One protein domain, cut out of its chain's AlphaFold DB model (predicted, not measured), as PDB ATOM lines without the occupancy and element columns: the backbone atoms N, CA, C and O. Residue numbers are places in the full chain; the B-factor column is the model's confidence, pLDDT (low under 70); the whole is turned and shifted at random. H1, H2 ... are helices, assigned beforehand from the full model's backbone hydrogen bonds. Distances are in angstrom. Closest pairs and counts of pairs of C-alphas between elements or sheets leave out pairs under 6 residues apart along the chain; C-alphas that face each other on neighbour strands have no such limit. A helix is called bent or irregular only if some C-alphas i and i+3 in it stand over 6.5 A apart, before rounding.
ATOM      1  N   LEU A  18      18.840  27.059 137.470       93.06
ATOM      2  CA  LEU A  18      18.322  26.903 136.110       93.06
ATOM      3  C   LEU A  18      19.403  27.162 135.053       93.06
ATOM      4  O   LEU A  18      19.525  26.383 134.107       93.06
ATOM      5  N   ASN A  19      20.233  28.193 135.230       91.94
ATOM      6  CA  ASN A  19      21.356  28.451 134.322       91.94
ATOM      7  C   ASN A  19      22.376  27.306 134.341       91.94
ATOM      8  O   ASN A  19      22.798  26.843 133.279       91.94
ATOM      9  N   LEU A  20      22.725  26.795 135.526       91.31
ATOM     10  CA  LEU A  20      23.585  25.617 135.659       91.31
ATOM     11  C   LEU A  20      22.966  24.381 134.994       91.31
ATOM     12  O   LEU A  20      23.682  23.628 134.337       91.31
ATOM     13  N   GLY A  21      21.645  24.205 135.087       88.81
ATOM     14  CA  GLY A  21      20.908  23.158 134.378       88.81
ATOM     15  C   GLY A  21      21.041  23.271 132.857       88.81
ATOM     16  O   GLY A  21      21.378  22.289 132.196       88.81
ATOM     17  N   VAL A  22      20.869  24.470 132.292       86.75
ATOM     18  CA  VAL A  22      21.057  24.719 130.848       86.75
ATOM     19  C   VAL A  22      22.499  24.421 130.417       86.75
ATOM     20  O   VAL A  22      22.720  23.750 129.401       86.75
ATOM     21  N   PHE A  23      23.497  24.846 131.196       85.12
ATOM     22  CA  PHE A  23      24.907  24.544 130.920       85.12
ATOM     23  C   PHE A  23      25.244  23.053 131.050       85.12
ATOM     24  O   PHE A  23      25.970  22.516 130.210       85.12
ATOM     25  N   GLY A  24      24.705  22.374 132.063       85.06
ATOM     26  CA  GLY A  24      24.930  20.950 132.307       85.06
ATOM     27  C   GLY A  24      24.293  20.070 131.233       85.06
ATOM     28  O   GLY A  24      24.962  19.215 130.650       85.06
ATOM     29  N   LEU A  25      23.027  20.327 130.897       81.25
ATOM     30  CA  LEU A  25      22.295  19.578 129.871       81.25
ATOM     31  C   LEU A  25      22.883  19.788 128.476       81.25
ATOM     32  O   LEU A  25      22.956  18.840 127.688       81.25
ATOM     33  N   SER A  26      23.338  21.006 128.172       77.06
ATOM     34  CA  SER A  26      24.050  21.268 126.923       77.06
ATOM     35  C   SER A  26      25.376  20.498 126.879       77.06
ATOM     36  O   SER A  26      25.621  19.807 125.892       77.06
ATOM     37  N   HIS A  27      26.171  20.490 127.955       73.94
ATOM     38  CA  HIS A  27      27.426  19.723 128.029       73.94
ATOM     39  C   HIS A  27      27.256  18.201 127.910       73.94
ATOM     40  O   HIS A  27      28.132  17.545 127.347       73.94
ATOM     41  N   MET A  28      26.155  17.623 128.392       71.88
ATOM     42  CA  MET A  28      25.869  16.193 128.193       71.88
ATOM     43  C   MET A  28      25.599  15.848 126.718       71.88
ATOM     44  O   MET A  28      25.905  14.746 126.272       71.88
ATOM     45  N   HIS A  29      25.110  16.806 125.924       66.25
ATOM     46  CA  HIS A  29      24.775  16.629 124.509       66.25
ATOM     47  C   HIS A  29      25.861  17.172 123.562       66.25
ATOM     48  O   HIS A  29      25.540  17.748 122.519       66.25
ATOM     49  N   ARG A  30      27.144  16.956 123.907       56.41
ATOM     50  CA  ARG A  30      28.382  17.433 123.232       56.41
ATOM     51  C   ARG A  30      28.399  17.414 121.692       56.41
ATOM     52  O   ARG A  30      29.206  18.126 121.107       56.41
ATOM     53  N   TYR A  31      27.533  16.642 121.035       57.88
ATOM     54  CA  TYR A  31      27.478  16.475 119.578       57.88
ATOM     55  C   TYR A  31      26.428  17.334 118.849       57.88
ATOM     56  O   TYR A  31      26.247  17.180 117.641       57.88
ATOM     57  N   LYS A  32      25.731  18.263 119.520       63.44
ATOM     58  CA  LYS A  32      24.837  19.202 118.818       63.44
ATOM     59  C   LYS A  32      25.632  20.364 118.213       63.44
ATOM     60  O   LYS A  32      26.201  21.178 118.936       63.44
ATOM     61  N   LYS A  33      25.571  20.486 116.881       72.38
ATOM     62  CA  LYS A  33      26.170  21.563 116.061       72.38
ATOM     63  C   LYS A  33      25.856  22.988 116.571       72.38
ATOM     64  O   LYS A  33      26.639  23.898 116.327       72.38
ATOM     65  N   ASN A  34      24.782  23.154 117.351       79.69
ATOM     66  CA  ASN A  34      24.256  24.450 117.800       79.69
ATOM     67  C   ASN A  34      24.295  24.641 119.333       79.69
ATOM     68  O   ASN A  34      23.513  25.404 119.892       79.69
ATOM     69  N   ILE A  35      25.181  23.942 120.050       81.75
ATOM     70  CA  ILE A  35      25.242  23.993 121.524       81.75
ATOM     71  C   ILE A  35      25.417  25.418 122.083       81.75
ATOM     72  O   ILE A  35      24.797  25.766 123.085       81.75
ATOM     73  N   LYS A  36      26.211  26.257 121.401       82.00
ATOM     74  CA  LYS A  36      26.466  27.650 121.793       82.00
ATOM     75  C   LYS A  36      25.236  28.538 121.606       82.00
ATOM     76  O   LYS A  36      24.965  29.367 122.463       82.00
ATOM     77  N   GLU A  37      24.480  28.343 120.526       84.88
ATOM     78  CA  GLU A  37      23.213  29.055 120.307       84.88
ATOM     79  C   GLU A  37      22.183  28.679 121.370       84.88
ATOM     80  O   GLU A  37      21.549  29.560 121.939       84.88
ATOM     81  N   ILE A  38      22.059  27.389 121.700       84.31
ATOM     82  CA  ILE A  38      21.134  26.919 122.743       84.31
ATOM     83  C   ILE A  38      21.496  27.527 124.103       84.31
ATOM     84  O   ILE A  38      20.610  27.980 124.825       84.31
ATOM     85  N   GLN A  39      22.788  27.564 124.442       86.25
ATOM     86  CA  GLN A  39      23.261  28.210 125.667       86.25
ATOM     87  C   GLN A  39      22.948  29.707 125.661       86.25
ATOM     88  O   GLN A  39      22.394  30.198 126.634       86.25
ATOM     89  N   LEU A  40      23.244  30.418 124.570       88.81
ATOM     90  CA  LEU A  40      23.004  31.857 124.469       88.81
ATOM     91  C   LEU A  40      21.512  32.199 124.577       88.81
ATOM     92  O   LEU A  40      21.140  33.086 125.343       88.81
ATOM     93  N   ILE A  41      20.657  31.474 123.851       89.44
ATOM     94  CA  ILE A  41      19.202  31.663 123.872       89.44
ATOM     95  C   ILE A  41      18.647  31.330 125.261       89.44
ATOM     96  O   ILE A  41      17.868  32.109 125.813       89.44
ATOM     97  N   GLY A  42      19.064  30.206 125.850       88.69
ATOM     98  CA  GLY A  42      18.631  29.801 127.187       88.69
ATOM     99  C   GLY A  42      19.035  30.812 128.260       88.69
ATOM    100  O   GLY A  42      18.201  31.227 129.060       88.69
ATOM    101  N   LEU A  43      20.287  31.271 128.231       90.94
ATOM    102  CA  LEU A  43      20.829  32.237 129.187       90.94
ATOM    103  C   LEU A  43      20.168  33.611 129.034       90.94
ATOM    104  O   LEU A  43      19.772  34.215 130.032       90.94
ATOM    105  N   GLY A  44      19.971  34.074 127.797       91.88
ATOM    106  CA  GLY A  44      19.248  35.313 127.505       91.88
ATOM    107  C   GLY A  44      17.803  35.278 128.005       91.88
ATOM    108  O   GLY A  44      17.363  36.204 128.684       91.88
ATOM    109  N   THR A  45      17.093  34.176 127.752       93.81
ATOM    110  CA  THR A  45      15.694  33.999 128.175       93.81
ATOM    111  C   THR A  45      15.575  33.964 129.698       93.81
ATOM    112  O   THR A  45      14.780  34.709 130.269       93.81
ATOM    113  N   LEU A  46      16.403  33.158 130.373       94.75
ATOM    114  CA  LEU A  46      16.405  33.064 131.834       94.75
ATOM    115  C   LEU A  46      16.764  34.400 132.490       94.75
ATOM    116  O   LEU A  46      16.154  34.776 133.490       94.75
ATOM    117  N   THR A  47      17.729  35.129 131.925       94.50
ATOM    118  CA  THR A  47      18.134  36.444 132.442       94.50
ATOM    119  C   THR A  47      16.994  37.445 132.305       94.50
ATOM    120  O   THR A  47      16.665  38.132 133.268       94.50
ATOM    121  N   PHE A  48      16.334  37.486 131.145       96.50
ATOM    122  CA  PHE A  48      15.191  38.368 130.928       96.50
ATOM    123  C   PHE A  48      14.021  38.047 131.869       96.50
ATOM    124  O   PHE A  48      13.431  38.961 132.448       96.50
ATOM    125  N   MET A  49      13.716  36.761 132.077       95.94
ATOM    126  CA  MET A  49      12.688  36.326 133.026       95.94
ATOM    127  C   MET A  49      13.008  36.768 134.457       95.94
ATOM    128  O   MET A  49      12.140  37.322 135.130       95.94
ATOM    129  N   TYR A  50      14.245  36.560 134.914       95.75
ATOM    130  CA  TYR A  50      14.659  36.940 136.264       95.75
ATOM    131  C   TYR A  50      14.610  38.457 136.477       95.75
ATOM    132  O   TYR A  50      14.059  38.915 137.476       95.75
ATOM    133  N   VAL A  51      15.117  39.239 135.517       96.50
ATOM    134  CA  VAL A  51      15.086  40.711 135.575       96.50
ATOM    135  C   VAL A  51      13.647  41.229 135.576       96.50
ATOM    136  O   VAL A  51      13.300  42.089 136.382       96.50
ATOM    137  N   SER A  52      12.784  40.679 134.721       96.81
ATOM    138  CA  SER A  52      11.371  41.072 134.682       96.81
ATOM    139  C   SER A  52      10.673  40.767 136.010       96.81
ATOM    140  O   SER A  52       9.967  41.617 136.550       96.81
ATOM    141  N   TRP A  53      10.917  39.582 136.574       96.00
ATOM    142  CA  TRP A  53      10.349  39.176 137.858       96.00
ATOM    143  C   TRP A  53      10.815  40.069 139.012       96.00
ATOM    144  O   TRP A  53       9.978  40.549 139.776       96.00
ATOM    145  N   ILE A  54      12.122  40.330 139.135       94.81
ATOM    146  CA  ILE A  54      12.645  41.105 140.267       94.81
ATOM    147  C   ILE A  54      12.167  42.557 140.225       94.81
ATOM    148  O   ILE A  54      11.855  43.115 141.270       94.81
ATOM    149  N   ILE A  55      12.033  43.154 139.036       95.00
ATOM    150  CA  ILE A  55      11.504  44.516 138.888       95.00
ATOM    151  C   ILE A  55      10.053  44.586 139.371       95.00
ATOM    152  O   ILE A  55       9.726  45.450 140.184       95.00
ATOM    153  N   VAL A  56       9.199  43.666 138.909       94.12
ATOM    154  CA  VAL A  56       7.785  43.621 139.322       94.12
ATOM    155  C   VAL A  56       7.672  43.376 140.824       94.12
ATOM    156  O   VAL A  56       6.916  44.068 141.499       94.12
ATOM    157  N   TYR A  57       8.461  42.444 141.358       93.19
ATOM    158  CA  TYR A  57       8.463  42.142 142.784       93.19
ATOM    159  C   TYR A  57       8.876  43.359 143.621       93.19
ATOM    160  O   TYR A  57       8.173  43.725 144.558       93.19
ATOM    161  N   LEU A  58       9.975  44.033 143.257       91.56
ATOM    162  CA  LEU A  58      10.452  45.219 143.970       91.56
ATOM    163  C   LEU A  58       9.438  46.369 143.930       91.56
ATOM    164  O   LEU A  58       9.256  47.049 144.940       91.56
ATOM    165  N   ALA A  59       8.750  46.556 142.801       90.75
ATOM    166  CA  ALA A  59       7.713  47.577 142.653       90.75
ATOM    167  C   ALA A  59       6.513  47.361 143.595       90.75
ATOM    168  O   ALA A  59       5.827  48.319 143.941       90.75
ATOM    169  N   GLN A  60       6.274  46.121 144.030       89.50
ATOM    170  CA  GLN A  60       5.156  45.756 144.904       89.50
ATOM    171  C   GLN A  60       5.501  45.763 146.400       89.50
ATOM    172  O   GLN A  60       4.590  45.657 147.214       89.50
ATOM    173  N   ILE A  61       6.777  45.887 146.792       88.25
ATOM    174  CA  ILE A  61       7.173  45.827 148.214       88.25
ATOM    175  C   ILE A  61       6.619  47.016 149.002       88.25
ATOM    176  O   ILE A  61       6.134  46.839 150.112       88.25
TER     177      ILE A  61
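This is residues 18 to 61 of the 72 residues of an uncharacterized protein of Hepatospora eriocheir (UniProt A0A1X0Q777). The printed part is a lopsided helical hairpin: the short helix H1 runs out, residues 29 to 34 turn the chain round, and the long helix H2 runs back beside H1 and far past it. The far part of H2, residues 48 to 61, stands free as a single-helix arm, and the turn at the other end sticks out with residues 28 to 33. The printed part has 44 residues, with two named helices in the order H1, H2 and no named strand; the class is all helix. The whole is only just loose, close to extended, with a radius of gyration of the C-alphas of 13.7 A, and the C-alphas span 46 by 15 by 6 A, a rod.

H1 is residues 18 to 28, 15.3 A from first to last C-alpha, and begins with C-alpha 18 at (18.322, 26.903, 136.110). H2 is residues 35 to 61, 38.9 A from first to last C-alpha. It begins with C-alpha 35 at (25.242, 23.993, 121.524) and ends with C-alpha 61 at (7.173, 45.827, 148.214). Neither helix is bent.

H1 and H2 form a helical hairpin, two helices that follow each other, touch and run opposite ways. Their lines stand at a shallow tilt of 10 degrees. H2 touches H1 with residues 35 to 46 alone, and the closest C-alphas of the two helices are those of Ser 26 and Ile 35, 6.2 A apart. In both H1 and H2 every O i to N i+4 pair is within hydrogen-bond range.

The two C-alphas farthest apart are those of Tyr 31 and Ile 61, 45.8 A. The first and last printed C-alphas, of Leu 18 and Ile 61, are 25.1 A apart. The link from H1 to H2 has 6 residues and is short, and the printed part has no cut. The mean pLDDT of the printed part is 86.1, and residues 29 to 32 are under 70.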